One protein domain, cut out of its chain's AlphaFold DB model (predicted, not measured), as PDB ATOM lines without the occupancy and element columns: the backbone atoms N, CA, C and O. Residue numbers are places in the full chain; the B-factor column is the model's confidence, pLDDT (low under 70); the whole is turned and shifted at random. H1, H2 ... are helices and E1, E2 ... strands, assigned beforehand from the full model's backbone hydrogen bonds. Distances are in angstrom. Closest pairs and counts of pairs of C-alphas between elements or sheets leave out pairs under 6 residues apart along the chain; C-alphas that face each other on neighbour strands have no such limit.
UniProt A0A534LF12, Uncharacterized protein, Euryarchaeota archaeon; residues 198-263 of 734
ATOM      1  N   ALA A 198      17.669 -51.076  49.953       85.81
ATOM      2  CA  ALA A 198      17.558 -52.321  50.700       85.81
ATOM      3  C   ALA A 198      17.986 -53.513  49.827       85.81
ATOM      4  O   ALA A 198      18.209 -53.373  48.619       85.81
ATOM      5  N   ASP A 199      18.070 -54.698  50.431       78.00
ATOM      6  CA  ASP A 199      18.499 -55.930  49.752       78.00
ATOM      7  C   ASP A 199      17.596 -56.314  48.569       78.00
ATOM      8  O   ASP A 199      18.037 -56.973  47.629       78.00
ATOM      9  N   ASP A 200      16.334 -55.882  48.579       77.19
ATOM     10  CA  ASP A 200      15.363 -56.148  47.520       77.19
ATOM     11  C   ASP A 200      15.382 -55.101  46.387       77.19
ATOM     12  O   ASP A 200      14.894 -55.388  45.288       77.19
ATOM     13  N   GLY A 201      15.976 -53.919  46.599       85.38
ATOM     14  CA  GLY A 201      16.126 -52.885  45.575       85.38
ATOM     15  C   GLY A 201      16.177 -51.441  46.086       85.38
ATOM     16  O   GLY A 201      16.480 -51.148  47.240       85.38
ATOM     17  N   VAL A 202      15.870 -50.509  45.178       86.00
ATOM     18  CA  VAL A 202      15.821 -49.063  45.448       86.00
ATOM     19  C   VAL A 202      14.378 -48.612  45.648       86.00
ATOM     20  O   VAL A 202      13.532 -48.822  44.776       86.00
ATOM     21  N   HIS A 203      14.106 -47.943  46.762       87.50
ATOM     22  CA  HIS A 203      12.790 -47.454  47.164       87.50
ATOM     23  C   HIS A 203      12.698 -45.931  46.998       87.50
ATOM     24  O   HIS A 203      13.640 -45.196  47.294       87.50
ATOM     25  N   PHE A 204      11.553 -45.442  46.526       85.81
ATOM     26  CA  PHE A 204      11.288 -44.040  46.207       85.81
ATOM     27  C   PHE A 204      10.032 -43.548  46.921       85.81
ATOM     28  O   PHE A 204       8.969 -44.161  46.824       85.81
ATOM     29  N   TRP A 205      10.134 -42.383  47.551       83.88
ATOM     30  CA  TRP A 205       9.008 -41.668  48.141       83.88
ATOM     31  C   TRP A 205       8.730 -40.383  47.366       83.88
ATOM     32  O   TRP A 205       9.658 -39.655  47.019       83.88
ATOM     33  N   TYR A 206       7.455 -40.077  47.128       80.19
ATOM     34  CA  TYR A 206       7.011 -38.854  46.457       80.19
ATOM     35  C   TYR A 206       6.097 -38.059  47.399       80.19
ATOM     36  O   TYR A 206       5.215 -38.633  48.033       80.19
ATOM     37  N   GLU A 207       6.272 -36.739  47.491       71.12
ATOM     38  CA  GLU A 207       5.432 -35.882  48.353       71.12
ATOM     39  C   GLU A 207       3.966 -35.862  47.901       71.12
ATOM     40  O   GLU A 207       3.042 -35.974  48.709       71.12
ATOM     41  N   SER A 208       3.740 -35.800  46.589       68.38
ATOM     42  CA  SER A 208       2.401 -35.799  46.010       68.38
ATOM     43  C   SER A 208       1.717 -37.162  46.176       68.38
ATOM     44  O   SER A 208       2.180 -38.183  45.664       68.38
ATOM     45  N   VAL A 209       0.548 -37.173  46.830       62.44
ATOM     46  CA  VAL A 209      -0.343 -38.351  46.937       62.44
ATOM     47  C   VAL A 209      -0.711 -38.896  45.547       62.44
ATOM     48  O   VAL A 209      -0.908 -40.101  45.362       62.44
ATOM     49  N   TYR A 210      -0.787 -38.014  44.547       57.34
ATOM     50  CA  TYR A 210      -1.075 -38.380  43.163       57.34
ATOM     51  C   TYR A 210       0.078 -39.176  42.534       57.34
ATOM     52  O   TYR A 210      -0.164 -40.216  41.916       57.34
ATOM     53  N   ASP A 211       1.320 -38.741  42.753       63.84
ATOM     54  CA  ASP A 211       2.514 -39.401  42.216       63.84
ATOM     55  C   ASP A 211       2.775 -40.742  42.908       63.84
ATOM     56  O   ASP A 211       3.023 -41.733  42.218       63.84
ATOM     57  N   ARG A 212       2.560 -40.827  44.232       67.38
ATOM     58  CA  ARG A 212       2.591 -42.094  44.995       67.38
ATOM     59  C   ARG A 212       1.626 -43.147  44.432       67.38
ATOM     60  O   ARG A 212       1.940 -44.327  44.341       67.38
ATOM     61  N   ARG A 213       0.441 -42.741  43.955       60.97
ATOM     62  CA  ARG A 213      -0.532 -43.668  43.328       60.97
ATOM     63  C   ARG A 213      -0.158 -44.106  41.909       60.97
ATOM     64  O   ARG A 213      -0.731 -45.082  41.404       60.97
ATOM     65  N   LEU A 214       0.700 -43.360  41.221       53.41
ATOM     66  CA  LEU A 214       0.934 -43.503  39.783       53.41
ATOM     67  C   LEU A 214       2.304 -44.053  39.422       53.41
ATOM     68  O   LEU A 214       2.422 -44.671  38.360       53.41
ATOM     69  N   LEU A 215       3.300 -43.836  40.272       62.50
ATOM     70  CA  LEU A 215       4.686 -44.200  40.030       62.50
ATOM     71  C   LEU A 215       5.094 -45.404  40.868       62.50
ATOM     72  O   LEU A 215       4.449 -45.767  41.847       62.50
ATOM     73  N   ARG A 216       6.143 -46.082  40.405       65.12
ATOM     74  CA  ARG A 216       6.660 -47.276  41.063       65.12
ATOM     75  C   ARG A 216       7.479 -46.835  42.274       65.12
ATOM     76  O   ARG A 216       8.446 -46.097  42.111       65.12
ATOM     77  N   GLU A 217       7.073 -47.287  43.454       73.94
ATOM     78  CA  GLU A 217       7.750 -46.981  44.719       73.94
ATOM     79  C   GLU A 217       9.006 -47.842  44.912       73.94
ATOM     80  O   GLU A 217       9.888 -47.438  45.648       73.94
ATOM     81  N   THR A 218       9.139 -48.978  44.209       79.94
ATOM     82  CA  THR A 218      10.289 -49.889  44.349       79.94
ATOM     83  C   THR A 218      10.864 -50.329  43.000       79.94
ATOM     84  O   THR A 218      10.132 -50.690  42.068       79.94
ATOM     85  N   LEU A 219      12.189 -50.305  42.875       79.94
ATOM     86  CA  LEU A 219      12.946 -50.766  41.713       79.94
ATOM     87  C   LEU A 219      13.898 -51.899  42.131       79.94
ATOM     88  O   LEU A 219      14.964 -51.616  42.676       79.94
ATOM     89  N   PRO A 220      13.540 -53.165  41.850       80.62
ATOM     90  CA  PRO A 220      14.363 -54.316  42.205       80.62
ATOM     91  C   PRO A 220      15.723 -54.335  41.507       80.62
ATOM     92  O   PRO A 220      15.839 -53.923  40.347       80.62
ATOM     93  N   TRP A 221      16.730 -54.921  42.158       78.38
ATOM     94  CA  TRP A 221      18.067 -55.097  41.572       78.38
ATOM     95  C   TRP A 221      18.053 -55.891  40.262       78.38
ATOM     96  O   TRP A 221      18.792 -55.571  39.329       78.38
ATOM     97  N   VAL A 222      17.164 -56.884  40.151       73.31
ATOM     98  CA  VAL A 222      16.971 -57.684  38.928       73.31
ATOM     99  C   VAL A 222      16.575 -56.801  37.743       73.31
ATOM    100  O   VAL A 222      17.162 -56.909  36.667       73.31
ATOM    101  N   ASP A 223      15.647 -55.862  37.946       70.00
ATOM    102  CA  ASP A 223      15.196 -54.944  36.894       70.00
ATOM    103  C   ASP A 223      16.333 -54.008  36.439       70.00
ATOM    104  O   ASP A 223      16.478 -53.714  35.249       70.00
ATOM    105  N   LEU A 224      17.182 -53.575  37.375       72.88
ATOM    106  CA  LEU A 224      18.364 -52.742  37.121       72.88
ATOM    107  C   LEU A 224      19.457 -53.505  36.348       72.88
ATOM    108  O   LEU A 224      20.042 -52.960  35.406       72.88
ATOM    109  N   ASN A 225      19.677 -54.785  36.664       72.00
ATOM    110  CA  ASN A 225      20.574 -55.674  35.916       72.00
ATOM    111  C   ASN A 225      20.064 -55.949  34.498       72.00
ATOM    112  O   ASN A 225      20.836 -55.842  33.543       72.00
ATOM    113  N   ILE A 226      18.762 -56.193  34.321       67.69
ATOM    114  CA  ILE A 226      18.146 -56.323  32.990       67.69
ATOM    115  C   ILE A 226      18.392 -55.054  32.157       67.69
ATOM    116  O   ILE A 226      18.759 -55.137  30.979       67.69
ATOM    117  N   LEU A 227      18.261 -53.867  32.764       65.12
ATOM    118  CA  LEU A 227      18.576 -52.593  32.110       65.12
ATOM    119  C   LEU A 227      20.068 -52.465  31.759       65.12
ATOM    120  O   LEU A 227      20.385 -52.009  30.659       65.12
ATOM    121  N   GLY A 228      20.978 -52.901  32.631       63.50
ATOM    122  CA  GLY A 228      22.424 -52.904  32.367       63.50
ATOM    123  C   GLY A 228      22.839 -53.835  31.229       63.50
ATOM    124  O   GLY A 228      23.669 -53.477  30.390       63.50
ATOM    125  N   MET A 229      22.206 -55.002  31.122       61.53
ATOM    126  CA  MET A 229      22.431 -55.939  30.014       61.53
ATOM    127  C   MET A 229      21.854 -55.422  28.688       61.53
ATOM    128  O   MET A 229      22.353 -55.755  27.608       61.53
ATOM    129  N   SER A 230      20.852 -54.542  28.758       52.53
ATOM    130  CA  SER A 230      20.218 -53.919  27.597       52.53
ATOM    131  C   SER A 230      21.032 -52.793  26.941       52.53
ATOM    132  O   SER A 230      20.738 -52.433  25.805       52.53
ATOM    133  N   SER A 231      22.055 -52.205  27.578       52.22
ATOM    134  CA  SER A 231      22.777 -51.068  26.983       52.22
ATOM    135  C   SER A 231      24.019 -51.497  26.186       52.22
ATOM    136  O   SER A 231      25.016 -51.991  26.716       52.22
ATOM    137  N   ALA A 232      23.991 -51.260  24.868       44.75
ATOM    138  CA  ALA A 232      25.143 -51.471  23.983       44.75
ATOM    139  C   ALA A 232      26.296 -50.477  24.245       44.75
ATOM    140  O   ALA A 232      27.453 -50.786  23.968       44.75
ATOM    141  N   GLN A 233      25.987 -49.296  24.791       47.28
ATOM    142  CA  GLN A 233      26.972 -48.310  25.241       47.28
ATOM    143  C   GLN A 233      27.332 -48.573  26.705       47.28
ATOM    144  O   GLN A 233      26.458 -48.904  27.504       47.28
ATOM    145  N   ALA A 234      28.608 -48.398  27.048       48.94
ATOM    146  CA  ALA A 234      29.194 -48.578  28.377       48.94
ATOM    147  C   ALA A 234      28.725 -47.535  29.421       48.94
ATOM    148  O   ALA A 234      29.516 -47.059  30.231       48.94
ATOM    149  N   ILE A 235      27.455 -47.125  29.384       56.78
ATOM    150  CA  ILE A 235      26.877 -46.203  30.361       56.78
ATOM    151  C   ILE A 235      26.090 -47.035  31.362       56.78
ATOM    152  O   ILE A 235      25.055 -47.602  31.027       56.78
ATOM    153  N   ASP A 236      26.610 -47.075  32.582       67.94
ATOM    154  CA  ASP A 236      26.024 -47.749  33.733       67.94
ATOM    155  C   ASP A 236      24.526 -47.380  33.907       67.94
ATOM    156  O   ASP A 236      24.206 -46.180  33.957       67.94
ATOM    157  N   PRO A 237      23.593 -48.359  33.975       70.69
ATOM    158  CA  PRO A 237      22.166 -48.093  34.182       70.69
ATOM    159  C   PRO A 237      21.908 -47.271  35.449       70.69
ATOM    160  O   PRO A 237      21.000 -46.437  35.445       70.69
ATOM    161  N   MET A 238      22.749 -47.411  36.478       76.56
ATOM    162  CA  MET A 238      22.651 -46.627  37.704       76.56
ATOM    163  C   MET A 238      22.943 -45.142  37.452       76.56
ATOM    164  O   MET A 238      22.177 -44.271  37.860       76.56
ATOM    165  N   LYS A 239      23.973 -44.823  36.656       72.06
ATOM    166  CA  LYS A 239      24.275 -43.430  36.264       72.06
ATOM    167  C   LYS A 239      23.135 -42.793  35.465       72.06
ATOM    168  O   LYS A 239      22.892 -41.590  35.578       72.06
ATOM    169  N   ARG A 240      22.417 -43.580  34.656       69.62
ATOM    170  CA  ARG A 240      21.212 -43.112  33.949       69.62
ATOM    171  C   ARG A 240      20.050 -42.868  34.901       69.62
ATOM    172  O   ARG A 240      19.399 -41.837  34.759       69.62
ATOM    173  N   LEU A 241      19.809 -43.779  35.842       73.56
ATOM    174  CA  LEU A 241      18.756 -43.653  36.848       73.56
ATOM    175  C   LEU A 241      18.948 -42.385  37.689       73.56
ATOM    176  O   LEU A 241      18.033 -41.567  37.761       73.56
ATOM    177  N   VAL A 242      20.163 -42.172  38.207       74.56
ATOM    178  CA  VAL A 242      20.560 -40.971  38.964       74.56
ATOM    179  C   VAL A 242      20.287 -39.698  38.166       74.56
ATOM    180  O   VAL A 242      19.635 -38.777  38.657       74.56
ATOM    181  N   ARG A 243      20.717 -39.650  36.899       69.00
ATOM    182  CA  ARG A 243      20.493 -38.481  36.035       69.00
ATOM    183  C   ARG A 243      19.010 -38.261  35.718       69.00
ATOM    184  O   ARG A 243      18.572 -37.116  35.635       69.00
ATOM    185  N   PHE A 244      18.252 -39.335  35.500       66.00
ATOM    186  CA  PHE A 244      16.851 -39.268  35.087       66.00
ATOM    187  C   PHE A 244      15.930 -38.843  36.233       66.00
ATOM    188  O   PHE A 244      15.114 -37.944  36.053       66.00
ATOM    189  N   LEU A 245      16.105 -39.443  37.411       67.81
ATOM    190  CA  LEU A 245      15.343 -39.118  38.619       67.81
ATOM    191  C   LEU A 245      15.901 -37.903  39.371       67.81
ATOM    192  O   LEU A 245      15.321 -37.496  40.371       67.81
ATOM    193  N   ARG A 246      16.990 -37.303  38.862       66.56
ATOM    194  CA  ARG A 246      17.674 -36.143  39.454       66.56
ATOM    195  C   ARG A 246      18.009 -36.388  40.917       66.56
ATOM    196  O   ARG A 246      17.688 -35.581  41.777       66.56
ATOM    197  N   ILE A 247      18.618 -37.535  41.166       77.44
ATOM    198  CA  ILE A 247      19.084 -37.914  42.490       77.44
ATOM    199  C   ILE A 247      20.288 -37.031  42.815       77.44
ATOM    200  O   ILE A 247      21.185 -36.891  41.977       77.44
ATOM    201  N   ASP A 248      20.279 -36.387  43.979       80.75
ATOM    202  CA  ASP A 248      21.416 -35.588  44.432       80.75
ATOM    203  C   ASP A 248      22.696 -36.430  44.575       80.75
ATOM    204  O   ASP A 248      22.689 -37.661  44.542       80.75
ATOM    205  N   SER A 249      23.840 -35.755  44.671       81.06
ATOM    206  CA  SER A 249      25.148 -36.415  44.677       81.06
ATOM    207  C   SER A 249      25.348 -37.362  45.862       81.06
ATOM    208  O   SER A 249      26.070 -38.347  45.729       81.06
ATOM    209  N   GLU A 250      24.720 -37.080  47.003       82.25
ATOM    210  CA  GLU A 250      24.841 -37.885  48.220       82.25
ATOM    211  C   GLU A 250      24.125 -39.229  48.043       82.25
ATOM    212  O   GLU A 250      24.746 -40.292  48.133       82.25
ATOM    213  N   ASN A 251      22.856 -39.187  47.638       84.88
ATOM    214  CA  ASN A 251      22.073 -40.380  47.331       84.88
ATOM    215  C   ASN A 251      22.622 -41.137  46.108       84.88
ATOM    216  O   ASN A 251      22.542 -42.363  46.040       84.88
ATOM    217  N   ALA A 252      23.217 -40.436  45.139       81.81
ATOM    218  CA  ALA A 252      23.852 -41.061  43.981       81.81
ATOM    219  C   ALA A 252      25.070 -41.917  44.360       81.81
ATOM    220  O   ALA A 252      25.266 -42.983  43.775       81.81
ATOM    221  N   ASN A 253      25.874 -41.473  45.331       83.00
ATOM    222  CA  ASN A 253      27.032 -42.224  45.818       83.00
ATOM    223  C   ASN A 253      26.603 -43.470  46.602       83.00
ATOM    224  O   ASN A 253      27.153 -44.549  46.373       83.00
ATOM    225  N   LEU A 254      25.576 -43.341  47.452       84.19
ATOM    226  CA  LEU A 254      24.966 -44.471  48.158       84.19
ATOM    227  C   LEU A 254      24.502 -45.539  47.159       84.19
ATOM    228  O   LEU A 254      24.935 -46.691  47.219       84.19
ATOM    229  N   LEU A 255      23.711 -45.129  46.167       83.38
ATOM    230  CA  LEU A 255      23.210 -46.016  45.120       83.38
ATOM    231  C   LEU A 255      24.323 -46.657  44.291       83.38
ATOM    232  O   LEU A 255      24.202 -47.819  43.920       83.38
ATOM    233  N   ALA A 256      25.399 -45.930  43.993       81.69
ATOM    234  CA  ALA A 256      26.535 -46.479  43.260       81.69
ATOM    235  C   ALA A 256      27.264 -47.577  44.056       81.69
ATOM    236  O   ALA A 256      27.648 -48.587  43.468       81.69
ATOM    237  N   SER A 257      27.416 -47.400  45.373       82.69
ATOM    238  CA  SER A 257      28.083 -48.370  46.253       82.69
ATOM    239  C   SER A 257      27.279 -49.662  46.448       82.69
ATOM    240  O   SER A 257      27.839 -50.760  46.435       82.69
ATOM    241  N   GLU A 258      25.958 -49.547  46.565       83.06
ATOM    242  CA  GLU A 258      25.058 -50.702  46.650       83.06
ATOM    243  C   GLU A 258      24.949 -51.398  45.292       83.06
ATOM    244  O   GLU A 258      25.025 -52.621  45.181       83.06
ATOM    245  N   TRP A 259      24.912 -50.621  44.208       82.44
ATOM    246  CA  TRP A 259      24.889 -51.170  42.859       82.44
ATOM    247  C   TRP A 259      26.097 -52.053  42.546       82.44
ATOM    248  O   TRP A 259      25.931 -53.099  41.924       82.44
ATOM    249  N   THR A 260      27.301 -51.697  43.000       79.38
ATOM    250  CA  THR A 260      28.486 -52.551  42.813       79.38
ATOM    251  C   THR A 260      28.369 -53.925  43.470       79.38
ATOM    252  O   THR A 260      28.964 -54.867  42.959       79.38
ATOM    253  N   ARG A 261      27.590 -54.068  44.550       78.75
ATOM    254  CA  ARG A 261      27.376 -55.360  45.226       78.75
ATOM    255  C   ARG A 261      26.361 -56.246  44.512       78.75
ATOM    256  O   ARG A 261      26.513 -57.462  44.505       78.75
ATOM    257  N   HIS A 262      25.351 -55.647  43.888       77.06
ATOM    258  CA  HIS A 262      24.245 -56.378  43.258       77.06
ATOM    259  C   HIS A 262      24.357 -56.487  41.730       77.06
ATOM    260  O   HIS A 262      23.508 -57.107  41.082       77.06
ATOM    261  N   ARG A 263      25.378 -55.874  41.122       75.88
ATOM    262  CA  ARG A 263      25.588 -55.877  39.673       75.88
ATOM    263  C   ARG A 263      26.215 -57.186  39.192       75.88
ATOM    264  O   ARG A 263      27.221 -57.644  39.718       75.88
TER     265      ARG A 263
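This is residues 198 to 263 of the 734 residues of an uncharacterized protein of Euryarchaeota archaeon (UniProt A0A534LF12). A narrow arm of two antiparallel strands, E1 and E2, with the short helix H1 in the loop at its far end, runs out from a group of three helices. In that group H3 and H4 lie side by side as a helical hairpin, H2 stands crosswise to them, and residues 230 to 235, of which 230 belongs to H2, stand free and stick out. The printed part has 66 residues, with the order E1, H1, E2, H2, H3, H4 along it; the sheet's order is E1 - E2, antiparallel, and the class is mostly helix. It is compact by its radius of gyration of the C-alphas, 12.3 A, yet elongated in outline, with spans of 36 by 23 by 23 A.

Strand E1, residues 201 to 205, and strand E2, residues 218 to 220, are antiparallel neighbours at 168 degrees between their directions. N 202 and O 219 are 2.9 A apart and N 219 and O 202 are 2.8 A apart, both within hydrogen-bond range. Helix H1, residues 209 to 214, has its closest C-alpha to E1 in Arg 212, 7.2 A from that of Trp 205. Helix H2, residues 221 to 230, touches helix H3, residues 237 to 245, about perpendicular at 75 degrees; their closest C-alphas are those of Gly 228 and Pro 237, 5.1 A apart. H3 and helix H4, residues 249 to 262, touch and form a hairpin, opposite ways at a shallow tilt of 30 degrees, with the closest C-alphas, of Val 242 and Ala 252, 6.0 A apart. H2 and H4 are close but not clearly touching; the closest C-alphas are those of Trp 221 and His 262, 6.5 A apart. H1 is apart from H2, H3 and H4. Every O i to N i+4 pair is within hydrogen-bond range in H1, H2 and H3; in H4 it is 9 of 10.

E1 begins at C-alpha 201, (16.126, -52.885, 45.575), and is 13.5 A long. H1 begins at C-alpha 209, (-0.343, -38.351, 46.937). E2 follows at residues 218 to 220, and H2 begins at the very next residue and is 14.2 A long. H3 measures 12.1 A. H4, the longest helix, measures 20.0 A and ends at C-alpha 262, (24.245, -56.378, 43.258).

The two C-alphas farthest apart are those of Val 209 and Ala 232, 36.7 A. The printed part has no cut. The link from H2 to H3, six residues, is short, and the other links are tight. The mean pLDDT of the printed part is 72.4; it is under 70 in residues 208 to 216, 226 to 236, 240 and 243 to 246.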